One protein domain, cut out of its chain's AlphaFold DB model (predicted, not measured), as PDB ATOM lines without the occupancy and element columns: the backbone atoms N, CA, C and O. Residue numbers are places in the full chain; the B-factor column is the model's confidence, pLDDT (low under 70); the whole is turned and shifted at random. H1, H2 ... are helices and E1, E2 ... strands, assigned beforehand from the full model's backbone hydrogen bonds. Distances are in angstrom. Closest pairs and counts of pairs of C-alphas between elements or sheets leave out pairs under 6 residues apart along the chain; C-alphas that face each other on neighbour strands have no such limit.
ATOM      1  N   VAL A 126       2.625  26.300 -14.304       78.44
ATOM      2  CA  VAL A 126       4.077  26.407 -14.115       78.44
ATOM      3  C   VAL A 126       4.644  27.308 -15.198       78.44
ATOM      4  O   VAL A 126       4.385  27.091 -16.378       78.44
ATOM      5  N   ARG A 127       5.439  28.300 -14.810       80.81
ATOM      6  CA  ARG A 127       6.198  29.132 -15.741       80.81
ATOM      7  C   ARG A 127       7.669  29.058 -15.415       80.81
ATOM      8  O   ARG A 127       8.068  29.161 -14.255       80.81
ATOM      9  N   VAL A 128       8.473  28.899 -16.456       81.31
ATOM     10  CA  VAL A 128       9.925  28.863 -16.336       81.31
ATOM     11  C   VAL A 128      10.476  30.168 -16.877       81.31
ATOM     12  O   VAL A 128      10.215  30.536 -18.020       81.31
ATOM     13  N   TYR A 129      11.236  30.864 -16.044       82.69
ATOM     14  CA  TYR A 129      11.917  32.097 -16.396       82.69
ATOM     15  C   TYR A 129      13.421  31.856 -16.450       82.69
ATOM     16  O   TYR A 129      13.983  31.154 -15.608       82.69
ATOM     17  N   LEU A 130      14.072  32.477 -17.423       82.75
ATOM     18  CA  LEU A 130      15.509  32.677 -17.467       82.75
ATOM     19  C   LEU A 130      15.841  33.991 -16.776       82.75
ATOM     20  O   LEU A 130      15.277  35.030 -17.111       82.75
ATOM     21  N   GLU A 131      16.764  33.948 -15.827       84.38
ATOM     22  CA  GLU A 131      17.325  35.120 -15.174       84.38
ATOM     23  C   GLU A 131      18.790  35.298 -15.595       84.38
ATOM     24  O   GLU A 131      19.617  34.407 -15.387       84.38
ATOM     25  N   ARG A 132      19.107  36.460 -16.175       83.81
ATOM     26  CA  ARG A 132      20.460  36.874 -16.572       83.81
ATOM     27  C   ARG A 132      20.694  38.298 -16.095       83.81
ATOM     28  O   ARG A 132      19.899  39.177 -16.403       83.81
ATOM     29  N   GLU A 133      21.759  38.520 -15.325       82.62
ATOM     30  CA  GLU A 133      22.133  39.859 -14.824       82.62
ATOM     31  C   GLU A 133      20.968  40.605 -14.129       82.62
ATOM     32  O   GLU A 133      20.839  41.823 -14.205       82.62
ATOM     33  N   GLY A 134      20.081  39.863 -13.454       80.00
ATOM     34  CA  GLY A 134      18.901  40.408 -12.771       80.00
ATOM     35  C   GLY A 134      17.684  40.670 -13.669       80.00
ATOM     36  O   GLY A 134      16.609  40.966 -13.148       80.00
ATOM     37  N   GLN A 135      17.803  40.510 -14.988       84.06
ATOM     38  CA  GLN A 135      16.668  40.534 -15.910       84.06
ATOM     39  C   GLN A 135      16.026  39.156 -16.009       84.06
ATOM     40  O   GLN A 135      16.730  38.151 -16.095       84.06
ATOM     41  N   ARG A 136      14.690  39.109 -16.012       85.31
ATOM     42  CA  ARG A 136      13.907  37.874 -16.140       85.31
ATOM     43  C   ARG A 136      13.159  37.864 -17.458       85.31
ATOM     44  O   ARG A 136      12.482  38.837 -17.778       85.31
ATOM     45  N   ALA A 137      13.230  36.749 -18.163       82.94
ATOM     46  CA  ALA A 137      12.475  36.532 -19.381       82.94
ATOM     47  C   ALA A 137      11.863  35.132 -19.386       82.94
ATOM     48  O   ALA A 137      12.416  34.212 -18.785       82.94
ATOM     49  N   LEU A 138      10.705  34.963 -20.017       76.81
ATOM     50  CA  LEU A 138      10.065  33.656 -20.103       76.81
ATOM     51  C   LEU A 138      10.919  32.735 -20.991       76.81
ATOM     52  O   LEU A 138      11.369  33.144 -22.060       76.81
ATOM     53  N   LEU A 139      11.157  31.495 -20.553       71.19
ATOM     54  CA  LEU A 139      12.011  30.540 -21.272       71.19
ATOM     55  C   LEU A 139      11.504  30.261 -22.700       71.19
ATOM     56  O   LEU A 139      12.312  30.032 -23.590       71.19
ATOM     57  N   GLY A 140      10.189  30.328 -22.943       64.38
ATOM     58  CA  GLY A 140       9.612  30.134 -24.282       64.38
ATOM     59  C   GLY A 140      10.110  31.144 -25.325       64.38
ATOM     60  O   GLY A 140      10.265  30.794 -26.494       64.38
ATOM     61  N   ASP A 141      10.448  32.361 -24.895       67.69
ATOM     62  CA  ASP A 141      10.855  33.456 -25.783       67.69
ATOM     63  C   ASP A 141      12.380  33.525 -25.982       67.69
ATOM     64  O   ASP A 141      12.879  34.249 -26.848       67.69
ATOM     65  N   HIS A 142      13.155  32.774 -25.188       66.31
ATOM     66  CA  HIS A 142      14.608  32.902 -25.138       66.31
ATOM     67  C   HIS A 142      15.324  31.561 -25.021       66.31
ATOM     68  O   HIS A 142      14.999  30.712 -24.198       66.31
ATOM     69  N   ARG A 143      16.402  31.397 -25.796       69.50
ATOM     70  CA  ARG A 143      17.266  30.222 -25.654       69.50
ATOM     71  C   ARG A 143      18.149  30.336 -24.403       69.50
ATOM     72  O   ARG A 143      18.862  31.343 -24.290       69.50
ATOM     73  N   PRO A 144      18.164  29.314 -23.529       71.38
ATOM     74  CA  PRO A 144      19.076  29.258 -22.395       71.38
ATOM     75  C   PRO A 144      20.534  29.252 -22.863       71.38
ATOM     76  O   PRO A 144      20.879  28.632 -23.871       71.38
ATOM     77  N   ARG A 145      21.394  29.952 -22.125       72.62
ATOM     78  CA  ARG A 145      22.846  29.999 -22.312       72.62
ATOM     79  C   ARG A 145      23.563  29.579 -21.026       72.62
ATOM     80  O   ARG A 145      23.002  29.734 -19.941       72.62
ATOM     81  N   PRO A 146      24.817  29.106 -21.129       75.12
ATOM     82  CA  PRO A 146      25.671  28.936 -19.959       75.12
ATOM     83  C   PRO A 146      25.722  30.218 -19.116       75.12
ATOM     84  O   PRO A 146      25.908  31.309 -19.658       75.12
ATOM     85  N   GLY A 147      25.545  30.082 -17.803       76.19
ATOM     86  CA  GLY A 147      25.474  31.187 -16.843       76.19
ATOM     87  C   GLY A 147      24.061  31.708 -16.562       76.19
ATOM     88  O   GLY A 147      23.880  32.451 -15.595       76.19
ATOM     89  N   ASP A 148      23.055  31.304 -17.341       81.50
ATOM     90  CA  ASP A 148      21.665  31.655 -17.053       81.50
ATOM     91  C   ASP A 148      21.149  30.911 -15.817       81.50
ATOM     92  O   ASP A 148      21.557  29.792 -15.497       81.50
ATOM     93  N   ARG A 149      20.203  31.537 -15.120       83.75
ATOM     94  CA  ARG A 149      19.540  30.977 -13.943       83.75
ATOM     95  C   ARG A 149      18.095  30.641 -14.268       83.75
ATOM     96  O   ARG A 149      17.328  31.526 -14.630       83.75
ATOM     97  N   LEU A 150      17.697  29.386 -14.092       82.50
ATOM     98  CA  LEU A 150      16.297  28.988 -14.230       82.50
ATOM     99  C   LEU A 150      15.525  29.286 -12.943       82.50
ATOM    100  O   LEU A 150      15.962  28.952 -11.838       82.50
ATOM    101  N   ARG A 151      14.363  29.914 -13.101       87.25
ATOM    102  CA  ARG A 151      13.416  30.282 -12.047       87.25
ATOM    103  C   ARG A 151      12.068  29.655 -12.367       87.25
ATOM    104  O   ARG A 151      11.574  29.799 -13.481       87.25
ATOM    105  N   TYR A 152      11.455  29.017 -11.382       85.31
ATOM    106  CA  TYR A 152      10.169  28.348 -11.548       85.31
ATOM    107  C   TYR A 152       9.105  29.101 -10.757       85.31
ATOM    108  O   TYR A 152       9.212  29.219  -9.537       85.31
ATOM    109  N   GLU A 153       8.100  29.624 -11.448       88.75
ATOM    110  CA  GLU A 153       6.867  30.123 -10.844       88.75
ATOM    111  C   GLU A 153       5.818  29.020 -10.917       88.75
ATOM    112  O   GLU A 153       5.609  28.429 -11.976       88.75
ATOM    113  N   ILE A 154       5.155  28.749  -9.799       87.00
ATOM    114  CA  ILE A 154       4.057  27.791  -9.731       87.00
ATOM    115  C   ILE A 154       2.845  28.521  -9.166       87.00
ATOM    116  O   ILE A 154       2.895  29.067  -8.065       87.00
ATOM    117  N   ALA A 155       1.758  28.536  -9.929       86.81
ATOM    118  CA  ALA A 155       0.494  29.150  -9.559       86.81
ATOM    119  C   ALA A 155      -0.578  28.084  -9.356       86.81
ATOM    120  O   ALA A 155      -1.069  27.508 -10.321       86.81
ATOM    121  N   LEU A 156      -0.943  27.835  -8.101       84.56
ATOM    122  CA  LEU A 156      -2.043  26.960  -7.709       84.56
ATOM    123  C   LEU A 156      -3.371  27.730  -7.642       84.56
ATOM    124  O   LEU A 156      -3.372  28.941  -7.398       84.56
ATOM    125  N   PRO A 157      -4.522  27.050  -7.782       84.00
ATOM    126  CA  PRO A 157      -5.816  27.665  -7.525       84.00
ATOM    127  C   PRO A 157      -5.953  28.141  -6.074       84.00
ATOM    128  O   PRO A 157      -5.332  27.569  -5.170       84.00
ATOM    129  N   PRO A 158      -6.828  29.129  -5.820       82.94
ATOM    130  CA  PRO A 158      -7.123  29.584  -4.468       82.94
ATOM    131  C   PRO A 158      -7.530  28.428  -3.545       82.94
ATOM    132  O   PRO A 158      -8.349  27.586  -3.911       82.94
ATOM    133  N   GLY A 159      -6.954  28.396  -2.341       85.38
ATOM    134  CA  GLY A 159      -7.249  27.384  -1.322       85.38
ATOM    135  C   GLY A 159      -6.565  26.028  -1.522       85.38
ATOM    136  O   GLY A 159      -6.729  25.154  -0.676       85.38
ATOM    137  N   GLN A 160      -5.787  25.840  -2.594       85.81
ATOM    138  CA  GLN A 160      -4.991  24.627  -2.791       85.81
ATOM    139  C   GLN A 160      -3.571  24.781  -2.244       85.81
ATOM    140  O   GLN A 160      -2.991  25.871  -2.252       85.81
ATOM    141  N   ARG A 161      -3.018  23.656  -1.786       89.00
ATOM    142  CA  ARG A 161      -1.632  23.514  -1.338       89.00
ATOM    143  C   ARG A 161      -1.009  22.334  -2.071       89.00
ATOM    144  O   ARG A 161      -1.695  21.354  -2.357       89.00
ATOM    145  N   ALA A 162       0.272  22.448  -2.384       89.50
ATOM    146  CA  ALA A 162       1.051  21.367  -2.966       89.50
ATOM    147  C   ALA A 162       2.488  21.423  -2.451       89.50
ATOM    148  O   ALA A 162       2.932  22.433  -1.917       89.50
ATOM    149  N   TYR A 163       3.215  20.339  -2.645       89.56
ATOM    150  CA  TYR A 163       4.608  20.181  -2.272       89.56
ATOM    151  C   TYR A 163       5.409  19.956  -3.540       89.56
ATOM    152  O   TYR A 163       5.024  19.129  -4.367       89.56
ATOM    153  N   ALA A 164       6.506  20.685  -3.700       89.31
ATOM    154  CA  ALA A 164       7.356  20.594  -4.867       89.31
ATOM    155  C   ALA A 164       8.805  20.272  -4.526       89.31
ATOM    156  O   ALA A 164       9.354  20.731  -3.524       89.31
ATOM    157  N   ALA A 165       9.430  19.517  -5.416       89.25
ATOM    158  CA  ALA A 165      10.857  19.261  -5.405       89.25
ATOM    159  C   ALA A 165      11.414  19.403  -6.821       89.25
ATOM    160  O   ALA A 165      10.744  19.067  -7.799       89.25
ATOM    161  N   LEU A 166      12.644  19.892  -6.922       86.50
ATOM    162  CA  LEU A 166      13.392  19.983  -8.167       86.50
ATOM    163  C   LEU A 166      14.604  19.062  -8.071       86.50
ATOM    164  O   LEU A 166      15.379  19.139  -7.118       86.50
ATOM    165  N   VAL A 167      14.773  18.202  -9.064       86.06
ATOM    166  CA  VAL A 167      15.837  17.201  -9.119       86.06
ATOM    167  C   VAL A 167      16.602  17.363 -10.426       86.06
ATOM    168  O   VAL A 167      15.999  17.489 -11.484       86.06
ATOM    169  N   ALA A 168      17.926  17.362 -10.360       84.00
ATOM    170  CA  ALA A 168      18.812  17.291 -11.510       84.00
ATOM    171  C   ALA A 168      19.162  15.834 -11.790       84.00
ATOM    172  O   ALA A 168      19.454  15.065 -10.880       84.00
ATOM    173  N   LEU A 169      19.135  15.453 -13.057       81.69
ATOM    174  CA  LEU A 169      19.512  14.127 -13.512       81.69
ATOM    175  C   LEU A 169      20.808  14.235 -14.308       81.69
ATOM    176  O   LEU A 169      20.854  14.873 -15.364       81.69
ATOM    177  N   GLU A 170      21.842  13.569 -13.807       82.12
ATOM    178  CA  GLU A 170      23.184  13.547 -14.378       82.12
ATOM    179  C   GLU A 170      23.637  12.099 -14.540       82.12
ATOM    180  O   GLU A 170      23.799  11.388 -13.552       82.12
ATOM    181  N   SER A 171      23.851  11.638 -15.777       73.12
ATOM    182  CA  SER A 171      24.478  10.331 -16.059       73.12
ATOM    183  C   SER A 171      23.917   9.165 -15.217       73.12
ATOM    184  O   SER A 171      24.672   8.385 -14.639       73.12
ATOM    185  N   ALA A 172      22.584   9.068 -15.130       75.44
ATOM    186  CA  ALA A 172      21.817   8.090 -14.338       75.44
ATOM    187  C   ALA A 172      21.805   8.263 -12.806       75.44
ATOM    188  O   ALA A 172      21.297   7.391 -12.098       75.44
ATOM    189  N   ARG A 173      22.304   9.388 -12.292       82.56
ATOM    190  CA  ARG A 173      22.148   9.808 -10.896       82.56
ATOM    191  C   ARG A 173      21.132  10.931 -10.778       82.56
ATOM    192  O   ARG A 173      21.080  11.810 -11.636       82.56
ATOM    193  N   ALA A 174      20.365  10.909  -9.695       85.44
ATOM    194  CA  ALA A 174      19.451  11.977  -9.335       85.44
ATOM    195  C   ALA A 174      20.063  12.796  -8.191       85.44
ATOM    196  O   ALA A 174      20.444  12.265  -7.144       85.44
ATOM    197  N   LEU A 175      20.157  14.105  -8.386       85.88
ATOM    198  CA  LEU A 175      20.698  15.056  -7.427       85.88
ATOM    199  C   LEU A 175      19.600  16.042  -7.023       85.88
ATOM    200  O   LEU A 175      18.957  16.633  -7.889       85.88
ATOM    201  N   PRO A 176      19.355  16.243  -5.722       87.06
ATOM    202  CA  PRO A 176      18.353  17.196  -5.287       87.06
ATOM    203  C   PRO A 176      18.861  18.620  -5.542       87.06
ATOM    204  O   PRO A 176      19.931  19.007  -5.075       87.06
ATOM    205  N   VAL A 177      18.088  19.400  -6.294       84.88
ATOM    206  CA  VAL A 177      18.335  20.834  -6.505       84.88
ATOM    207  C   VAL A 177      17.527  21.633  -5.495       84.88
ATOM    208  O   VAL A 177      18.030  22.573  -4.882       84.88
ATOM    209  N   LEU A 178      16.266  21.233  -5.305       85.44
ATOM    210  CA  LEU A 178      15.375  21.820  -4.326       85.44
ATOM    211  C   LEU A 178      14.510  20.748  -3.645       85.44
ATOM    212  O   LEU A 178      13.775  20.049  -4.339       85.44
ATOM    213  N   PRO A 179      14.527  20.658  -2.308       85.56
ATOM    214  CA  PRO A 179      15.488  21.309  -1.417       85.56
ATOM    215  C   PRO A 179      16.923  20.819  -1.683       85.56
ATOM    216  O   PRO A 179      17.119  19.690  -2.110       85.56
ATOM    217  N   ALA A 180      17.937  21.646  -1.409       83.81
ATOM    218  CA  ALA A 180      19.343  21.274  -1.643       83.81
ATOM    219  C   ALA A 180      19.834  20.123  -0.735       83.81
ATOM    220  O   ALA A 180      20.846  19.485  -1.014       83.81
ATOM    221  N   SER A 181      19.125  19.861   0.366       84.19
ATOM    222  CA  SER A 181      19.402  18.755   1.285       84.19
ATOM    223  C   SER A 181      18.353  17.661   1.138       84.19
ATOM    224  O   SER A 181      17.159  17.945   1.134       84.19
ATOM    225  N   ARG A 182      18.798  16.401   1.118       85.62
ATOM    226  CA  ARG A 182      17.925  15.214   1.092       85.62
ATOM    227  C   ARG A 182      17.027  15.096   2.324       85.62
ATOM    228  O   ARG A 182      15.906  14.617   2.227       85.62
ATOM    229  N   ALA A 183      17.518  15.566   3.471       83.62
ATOM    230  CA  ALA A 183      16.791  15.524   4.737       83.62
ATOM    231  C   ALA A 183      15.763  16.659   4.882       83.62
ATOM    232  O   ALA A 183      14.990  16.672   5.838       83.62
ATOM    233  N   ALA A 184      15.778  17.641   3.977       84.94
ATOM    234  CA  ALA A 184      14.829  18.739   4.022       84.94
ATOM    235  C   ALA A 184      13.490  18.321   3.387       84.94
ATOM    236  O   ALA A 184      13.478  17.576   2.403       84.94
ATOM    237  N   PRO A 185      12.357  18.805   3.924       86.75
ATOM    238  CA  PRO A 185      11.055  18.535   3.336       86.75
ATOM    239  C   PRO A 185      10.913  19.228   1.969       86.75
ATOM    240  O   PRO A 185      11.558  20.257   1.727       86.75
ATOM    241  N   PRO A 186      10.050  18.704   1.079       88.25
ATOM    242  CA  PRO A 186       9.724  19.366  -0.176       88.25
ATOM    243  C   PRO A 186       9.125  20.751   0.083       88.25
ATOM    244  O   PRO A 186       8.492  21.001   1.113       88.25
ATOM    245  N   PHE A 187       9.330  21.659  -0.867       90.25
ATOM    246  CA  PHE A 187       8.894  23.039  -0.741       90.25
ATOM    247  C   PHE A 187       7.375  23.131  -0.831       90.25
ATOM    248  O   PHE A 187       6.775  22.702  -1.815       90.25
ATOM    249  N   GLU A 188       6.753  23.711   0.186       93.12
ATOM    250  CA  GLU A 188       5.315  23.918   0.189       93.12
ATOM    251  C   GLU A 188       4.922  25.149  -0.639       93.12
ATOM    252  O   GLU A 188       5.486  26.232  -0.497       93.12
ATOM    253  N   ILE A 189       3.912  24.980  -1.486       89.44
ATOM    254  CA  ILE A 189       3.377  25.993  -2.388       89.44
ATOM    255  C   ILE A 189       1.932  26.276  -1.995       89.44
ATOM    256  O   ILE A 189       1.112  25.362  -1.892       89.44
ATOM    257  N   ALA A 190       1.612  27.560  -1.856       88.94
ATOM    258  CA  ALA A 190       0.253  28.063  -1.718       88.94
ATOM    259  C   ALA A 190       0.050  29.252  -2.670       88.94
ATOM    260  O   ALA A 190       0.865  30.174  -2.706       88.94
ATOM    261  N   GLY A 191      -1.038  29.231  -3.448       87.62
ATOM    262  CA  GLY A 191      -1.308  30.261  -4.459       87.62
ATOM    263  C   GLY A 191      -0.203  30.351  -5.517       87.62
ATOM    264  O   GLY A 191       0.264  29.326  -6.012       87.62
ATOM    265  N   THR A 192       0.212  31.570  -5.866       89.69
ATOM    266  CA  THR A 192       1.324  31.823  -6.794       89.69
ATOM    267  C   THR A 192       2.605  32.079  -6.024       89.69
ATOM    268  O   THR A 192       2.693  33.041  -5.266       89.69
ATOM    269  N   SER A 193       3.597  31.217  -6.217       88.56
ATOM    270  CA  SER A 193       4.891  31.324  -5.549       88.56
ATOM    271  C   SER A 193       6.028  30.945  -6.490       88.56
ATOM    272  O   SER A 193       5.910  30.029  -7.305       88.56
ATOM    273  N   PHE A 194       7.154  31.636  -6.344       88.44
ATOM    274  CA  PHE A 194       8.409  31.205  -6.943       88.44
ATOM    275  C   PHE A 194       9.057  30.150  -6.061       88.44
ATOM    276  O   PHE A 194       9.136  30.320  -4.842       88.44
ATOM    277  N   LEU A 195       9.567  29.091  -6.682       86.56
ATOM    278  CA  LEU A 195      10.415  28.150  -5.974       86.56
ATOM    279  C   LEU A 195      11.694  28.861  -5.494       86.56
ATOM    280  O   LEU A 195      12.290  29.632  -6.258       86.56
ATOM    281  N   PRO A 196      12.117  28.642  -4.237       81.75
ATOM    282  CA  PRO A 196      13.375  29.174  -3.745       81.75
ATOM    283  C   PRO A 196      14.554  28.534  -4.472       81.75
ATOM    284  O   PRO A 196      14.541  27.355  -4.798       81.75
ATOM    285  N   GLY A 197      15.602  29.321  -4.694       71.12
ATOM    286  CA  GLY A 197      16.770  28.879  -5.447       71.12
ATOM    287  C   GLY A 197      16.593  29.017  -6.960       71.12
ATOM    288  O   GLY A 197      15.495  29.059  -7.507       71.12
ATOM    289  N   SER A 198      17.724  29.156  -7.637       65.56
ATOM    290  CA  SER A 198      17.810  29.163  -9.091       65.56
ATOM    291  C   SER A 198      18.719  28.021  -9.504       65.56
ATOM    292  O   SER A 198      19.842  27.960  -9.000       65.56
ATOM    293  N   ALA A 199      18.277  27.159 -10.415       69.75
ATOM    294  CA  ALA A 199      19.185  26.197 -11.024       69.75
ATOM    295  C   ALA A 199      20.089  26.974 -11.990       69.75
ATOM    296  O   ALA A 199      19.612  27.505 -12.995       69.75
ATOM    297  N   ALA A 200      21.363  27.137 -11.631       68.56
ATOM    298  CA  ALA A 200      22.341  27.743 -12.523       68.56
ATOM    299  C   ALA A 200      22.666  26.747 -13.637       68.56
ATOM    300  O   ALA A 200      22.989  25.590 -13.369       68.56
ATOM    301  N   LEU A 201      22.574  27.195 -14.885       63.88
ATOM    302  CA  LEU A 201      23.038  26.437 -16.035       63.88
ATOM    303  C   LEU A 201      24.554  26.618 -16.128       63.88
ATOM    304  O   LEU A 201      25.046  27.488 -16.845       63.88
ATOM    305  N   GLU A 202      25.311  25.858 -15.340       59.41
ATOM    306  CA  GLU A 202      26.768  25.834 -15.483       59.41
ATOM    307  C   GLU A 202      27.139  25.171 -16.816       59.41
ATOM    308  O   GLU A 202      26.460  24.253 -17.266       59.41
ATOM    309  N   GLY A 203      28.181  25.674 -17.487       46.09
ATOM    310  CA  GLY A 203      28.519  25.393 -18.894       46.09
ATOM    311  C   GLY A 203      28.953  23.963 -19.254       46.09
ATOM    312  O   GLY A 203      29.691  23.792 -20.223       46.09
ATOM    313  N   GLY A 204      28.524  22.952 -18.500       52.38
ATOM    314  CA  GLY A 204      28.556  21.541 -18.882       52.38
ATOM    315  C   GLY A 204      27.274  21.112 -19.607       52.38
ATOM    316  O   GLY A 204      26.332  21.890 -19.752       52.38
ATOM    317  N   ALA A 205      27.239  19.863 -20.087       44.09
ATOM    318  CA  ALA A 205      26.024  19.282 -20.664       44.09
ATOM    319  C   ALA A 205      24.839  19.474 -19.695       44.09
ATOM    320  O   ALA A 205      25.016  19.257 -18.494       44.09
ATOM    321  N   PRO A 206      23.653  19.892 -20.173       51.47
ATOM    322  CA  PRO A 206      22.573  20.272 -19.279       51.47
ATOM    323  C   PRO A 206      22.106  19.053 -18.482       51.47
ATOM    324  O   PRO A 206      21.630  18.067 -19.052       51.47
ATOM    325  N   ALA A 207      22.222  19.131 -17.156       62.41
ATOM    326  CA  ALA A 207      21.518  18.218 -16.273       62.41
ATOM    327  C   ALA A 207      20.019  18.309 -16.594       62.41
ATOM    328  O   ALA A 207      19.453  19.404 -16.678       62.41
ATOM    329  N   ARG A 208      19.361  17.167 -16.810       74.94
ATOM    330  CA  ARG A 208      17.913  17.159 -17.056       74.94
ATOM    331  C   ARG A 208      17.220  17.506 -15.743       74.94
ATOM    332  O   ARG A 208      17.418  16.811 -14.752       74.94
ATOM    333  N   LEU A 209      16.432  18.577 -15.721       78.62
ATOM    334  CA  LEU A 209      15.723  19.006 -14.517       78.62
ATOM    335  C   LEU A 209      14.319  18.398 -14.477       78.62
ATOM    336  O   LEU A 209      13.529  18.566 -15.402       78.62
ATOM    337  N   LEU A 210      14.008  17.719 -13.378       82.62
ATOM    338  CA  LEU A 210      12.714  17.129 -13.070       82.62
ATOM    339  C   LEU A 210      12.057  17.926 -11.940       82.62
ATOM    340  O   LEU A 210      12.517  17.894 -10.797       82.62
ATOM    341  N   LEU A 211      10.976  18.638 -12.260       85.06
ATOM    342  CA  LEU A 211      10.107  19.281 -11.276       85.06
ATOM    343  C   LEU A 211       8.969  18.325 -10.914       85.06
ATOM    344  O   LEU A 211       8.187  17.934 -11.778       85.06
ATOM    345  N   VAL A 212       8.857  17.985  -9.636       85.19
ATOM    346  CA  VAL A 212       7.796  17.128  -9.102       85.19
ATOM    347  C   VAL A 212       6.898  17.958  -8.207       85.19
ATOM    348  O   VAL A 212       7.402  18.651  -7.331       85.19
ATOM    349  N   ILE A 213       5.583  17.876  -8.416       86.81
ATOM    350  CA  ILE A 213       4.563  18.559  -7.611       86.81
ATOM    351  C   ILE A 213       3.555  17.505  -7.142       86.81
ATOM    352  O   ILE A 213       2.970  16.810  -7.970       86.81
ATOM    353  N   ARG A 214       3.343  17.377  -5.829       86.88
ATOM    354  CA  ARG A 214       2.381  16.435  -5.225       86.88
ATOM    355  C   ARG A 214       1.449  17.166  -4.245       86.88
ATOM    356  O   ARG A 214       1.883  18.119  -3.604       86.88
ATOM    357  N   PRO A 215       0.180  16.749  -4.085       85.50
ATOM    358  CA  PRO A 215      -0.746  17.378  -3.135       85.50
ATOM    359  C   PRO A 215      -0.411  17.074  -1.662       85.50
ATOM    360  O   PRO A 215      -0.879  17.775  -0.770       85.50
ATOM    361  N   ALA A 216       0.404  16.046  -1.406       86.88
ATOM    362  CA  ALA A 216       0.842  15.631  -0.076       86.88
ATOM    363  C   ALA A 216       2.377  15.702   0.053       86.88
ATOM    364  O   ALA A 216       3.070  15.589  -0.965       86.88
ATOM    365  N   PRO A 217       2.917  15.866   1.279       89.31
ATOM    366  CA  PRO A 217       4.352  15.778   1.525       89.31
ATOM    367  C   PRO A 217       4.917  14.427   1.077       89.31
ATOM    368  O   PRO A 217       4.250  13.399   1.186       89.31
ATOM    369  N   PHE A 218       6.165  14.420   0.617       86.50
ATOM    370  CA  PHE A 218       6.877  13.208   0.214       86.50
ATOM    371  C   PHE A 218       8.350  13.282   0.622       86.50
ATOM    372  O   PHE A 218       8.900  14.370   0.798       86.50
ATOM    373  N   ALA A 219       8.988  12.122   0.773       90.62
ATOM    374  CA  ALA A 219      10.412  12.041   1.071       90.62
ATOM    375  C   ALA A 219      11.241  12.263  -0.204       90.62
ATOM    376  O   ALA A 219      11.010  11.617  -1.228       90.62
ATOM    377  N   ILE A 220      12.229  13.160  -0.135       89.56
ATOM    378  CA  ILE A 220      13.123  13.447  -1.266       89.56
ATOM    379  C   ILE A 220      13.946  12.211  -1.637       89.56
ATOM    380  O   ILE A 220      14.111  11.937  -2.819       89.56
ATOM    381  N   ASP A 221      14.397  11.423  -0.658       89.50
ATOM    382  CA  ASP A 221      15.160  10.198  -0.924       89.50
ATOM    383  C   ASP A 221      14.383   9.188  -1.774       89.50
ATOM    384  O   ASP A 221      14.943   8.645  -2.727       89.50
ATOM    385  N   SER A 222      13.089   8.991  -1.499       86.88
ATOM    386  CA  SER A 222      12.227   8.133  -2.321       86.88
ATOM    387  C   SER A 222      12.173   8.642  -3.757       86.88
ATOM    388  O   SER A 222      12.436   7.882  -4.684       86.88
ATOM    389  N   LEU A 223      11.953   9.947  -3.943       87.00
ATOM    390  CA  LEU A 223      11.934  10.553  -5.272       87.00
ATOM    391  C   LEU A 223      13.264  10.364  -6.023       87.00
ATOM    392  O   LEU A 223      13.258  10.106  -7.224       87.00
ATOM    393  N   LEU A 224      14.408  10.497  -5.346       87.94
ATOM    394  CA  LEU A 224      15.716  10.305  -5.976       87.94
ATOM    395  C   LEU A 224      15.918   8.850  -6.413       87.94
ATOM    396  O   LEU A 224      16.334   8.614  -7.545       87.94
ATOM    397  N   VAL A 225      15.587   7.879  -5.557       86.81
ATOM    398  CA  VAL A 225      15.679   6.445  -5.889       86.81
ATOM    399  C   VAL A 225      14.786   6.106  -7.079       86.81
ATOM    400  O   VAL A 225      15.225   5.438  -8.016       86.81
ATOM    401  N   GLU A 226      13.555   6.609  -7.068       83.94
ATOM    402  CA  GLU A 226      12.588   6.455  -8.150       83.94
ATOM    403  C   GLU A 226      13.117   7.044  -9.468       83.94
ATOM    404  O   GLU A 226      13.107   6.370 -10.500       83.94
ATOM    405  N   ALA A 227      13.637   8.275  -9.429       83.50
ATOM    406  CA  ALA A 227      14.191   8.976 -10.584       83.50
ATOM    407  C   ALA A 227      15.484   8.334 -11.122       83.50
ATOM    408  O   ALA A 227      15.749   8.385 -12.322       83.50
ATOM    409  N   GLU A 228      16.287   7.688 -10.280       87.69
ATOM    410  CA  GLU A 228      17.444   6.912 -10.733       87.69
ATOM    411  C   GLU A 228      17.035   5.588 -11.372       87.69
ATOM    412  O   GLU A 228      17.528   5.236 -12.446       87.69
ATOM    413  N   PHE A 229      16.136   4.846 -10.720       80.50
ATOM    414  CA  PHE A 229      15.640   3.563 -11.214       80.50
ATOM    415  C   PHE A 229      15.038   3.717 -12.613       80.50
ATOM    416  O   PHE A 229      15.386   3.001 -13.547       80.50
ATOM    417  N   ALA A 230      14.201   4.730 -12.757       78.25
ATOM    418  CA  ALA A 230      13.662   5.244 -13.995       78.25
ATOM    419  C   ALA A 230      14.663   5.404 -15.137       78.25
ATOM    420  O   ALA A 230      14.502   4.804 -16.201       78.25
ATOM    421  N   VAL A 231      15.706   6.200 -14.898       77.75
ATOM    422  CA  VAL A 231      16.727   6.492 -15.904       77.75
ATOM    423  C   VAL A 231      17.508   5.226 -16.258       77.75
ATOM    424  O   VAL A 231      17.786   4.994 -17.432       77.75
ATOM    425  N   ARG A 232      17.813   4.362 -15.277       81.50
ATOM    426  CA  ARG A 232      18.509   3.082 -15.519       81.50
ATOM    427  C   ARG A 232      17.700   2.113 -16.372       81.50
ATOM    428  O   ARG A 232      18.285   1.370 -17.148       81.50
ATOM    429  N   GLN A 233      16.377   2.123 -16.245       77.81
ATOM    430  CA  GLN A 233      15.486   1.269 -17.034       77.81
ATOM    431  C   GLN A 233      15.330   1.740 -18.489       77.81
ATOM    432  O   GLN A 233      14.487   1.213 -19.208       77.81
ATOM    433  N   GLY A 234      16.075   2.771 -18.913       67.44
ATOM    434  CA  GLY A 234      15.911   3.385 -20.230       67.44
ATOM    435  C   GLY A 234      14.517   3.973 -20.426       67.44
ATOM    436  O   GLY A 234      14.132   4.300 -21.545       67.44
ATOM    437  N   ARG A 235      13.738   4.107 -19.345       64.12
ATOM    438  CA  ARG A 235      12.423   4.706 -19.430       64.12
ATOM    439  C   ARG A 235      12.650   6.168 -19.719       64.12
ATOM    440  O   ARG A 235      13.323   6.874 -18.961       64.12
ATOM    441  N   THR A 236      12.071   6.616 -20.825       50.38
ATOM    442  CA  THR A 236      11.846   8.038 -21.016       50.38
ATOM    443  C   THR A 236      11.182   8.545 -19.742       50.38
ATOM    444  O   THR A 236      10.356   7.857 -19.132       50.38
ATOM    445  N   LEU A 237      11.597   9.720 -19.273       50.94
ATOM    446  CA  LEU A 237      11.096  10.265 -18.009       50.94
ATOM    447  C   LEU A 237       9.556  10.348 -18.003       50.94
ATOM    448  O   LEU A 237       8.951  10.267 -16.938       50.94
ATOM    449  N   GLU A 238       8.938  10.377 -19.190       37.16
ATOM    450  CA  GLU A 238       7.512  10.151 -19.452       37.16
ATOM    451  C   GLU A 238       6.938   8.898 -18.761       37.16
ATOM    452  O   GLU A 238       5.930   9.000 -18.067       37.16
ATOM    453  N   GLY A 239       7.581   7.730 -18.888       30.70
ATOM    454  CA  GLY A 239       7.104   6.457 -18.325       30.70
ATOM    455  C   GLY A 239       7.291   6.325 -16.812       30.70
ATOM    456  O   GLY A 239       6.658   5.496 -16.165       30.70
ATOM    457  N   VAL A 240       8.148   7.155 -16.231       35.03
ATOM    458  CA  VAL A 240       8.485   7.131 -14.801       35.03
ATOM    459  C   VAL A 240       7.614   8.100 -14.039       35.03
ATOM    460  O   VAL A 240       7.050   7.738 -13.014       35.03
ATOM    461  N   ALA A 241       7.425   9.297 -14.586       38.69
ATOM    462  CA  ALA A 241       6.395  10.205 -14.119       38.69
ATOM    463  C   ALA A 241       5.022   9.518 -14.122       38.69
ATOM    464  O   ALA A 241       4.283   9.626 -13.148       38.69
ATOM    465  N   HIS A 242       4.713   8.736 -15.162       27.16
ATOM    466  CA  HIS A 242       3.489   7.940 -15.206       27.16
ATOM    467  C   HIS A 242       3.420   6.837 -14.134       27.16
ATOM    468  O   HIS A 242       2.354   6.638 -13.559       27.16
ATOM    469  N   GLN A 243       4.512   6.116 -13.849       27.92
ATOM    470  CA  GLN A 243       4.476   5.000 -12.893       27.92
ATOM    471  C   GLN A 243       4.399   5.467 -11.432       27.92
ATOM    472  O   GLN A 243       3.687   4.862 -10.639       27.92
ATOM    473  N   LEU A 244       5.050   6.579 -11.088       27.66
ATOM    474  CA  LEU A 244       5.058   7.126  -9.723       27.66
ATOM    475  C   LEU A 244       3.731   7.756  -9.293       27.66
ATOM    476  O   LEU A 244       3.547   8.096  -8.129       27.66
ATOM    477  N   LEU A 245       2.804   7.914 -10.235       30.75
ATOM    478  CA  LEU A 245       1.433   8.348  -9.981       30.75
ATOM    479  C   LEU A 245       0.422   7.210  -9.970       30.75
ATOM    480  O   LEU A 245      -0.729   7.428  -9.604       30.75
ATOM    481  N   LEU A 246       0.831   6.019 -10.400       24.23
ATOM    482  CA  LEU A 246      -0.030   4.844 -10.455       24.23
ATOM    483  C   LEU A 246       0.182   3.898  -9.275       24.23
ATOM    484  O   LEU A 246      -0.502   2.881  -9.225       24.23
TER     485      LEU A 246
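This is residues 126 to 246 of the 251 residues of an uncharacterized protein of Myxococcales bacterium (UniProt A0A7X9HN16). Two strongly twisted four-stranded sheets make the body: they join along one side where E6 of one sheet passes through Gly 191 to E7 of the other, and they are open at the other side, where E8 and E1 stay apart. H1 packs on E5 and E4, on the far side of their sheet from E1, E2 and E3, and the short H2 folds back beside the later part of H1. The printed part has 121 residues with eight named strands and then two named helices, E1 to E8, H1 and H2, of mixed class. One sheet is branched at E4, the other runs E2, E1, E3, E7, and both are antiparallel. The whole is compact, with a radius of gyration of the C-alphas of 14.6 A and spans of 39 by 38 by 25 A.

In the branched sheet, E4, residues 161 to 170, has E5, residues 173 to 178, and E6, residues 187 to 190, on one side and E8, residues 208 to 214, on the other side. N 168 and O 175 are 2.8 A apart between E4 and E5, a hairpin; N 164 and O 187 are 2.8 A apart between E4 and E6, and N 165 and O 212 are 2.9 A apart between E4 and E8. H1, residues 220 to 232, is on this sheet at a height over the sheet of 8.2 A; its closest C-alphas to E5 are those of Leu 224 and Ala 174, 5.3 A apart. H2, residues 237 to 243, touches residues 226 to 231 of H1, the closest C-alphas being those of Val 240 and Ala 230, 5.6 A apart, at a steep tilt of 61 degrees, opposite ways. In both helices every O i to N i+4 pair is within hydrogen-bond range. The curled second sheet holds E1, residues 126 to 132, E2, residues 135 to 138, E3, residues 149 to 155, and E7, residues 192 to 194. N 130 and O 137 of the E1 and E2 hairpin are 2.8 A apart, N 129 and O 151 of E1 and E3 are 2.8 A apart, and N 154 and O 193 of E3 and E7 are 2.9 A apart.

E4 is 29.8 A long, from C-alpha 161 at (-1.632, 23.514, -1.338). E1 and E3 each measure 19.6 A, E8 19.5 A, H1 18.4 A and E5 15.3 A. E1 begins at C-alpha 126, (4.077, 26.407, -14.115), and H2 ends at C-alpha 243, (4.476, 5.000, -12.893).

The C-alphas farthest apart, those of Glu 133 and Leu 246, are 41.7 A apart. The printed part has no cut. The link E7 to E8 is long, and its residues 199 to 200 pair with residues 149 to 150 of E3. The mean pLDDT of the printed part is 76.6; it is under 70 at residues 140 to 143, 198 to 207 and 234 to 246.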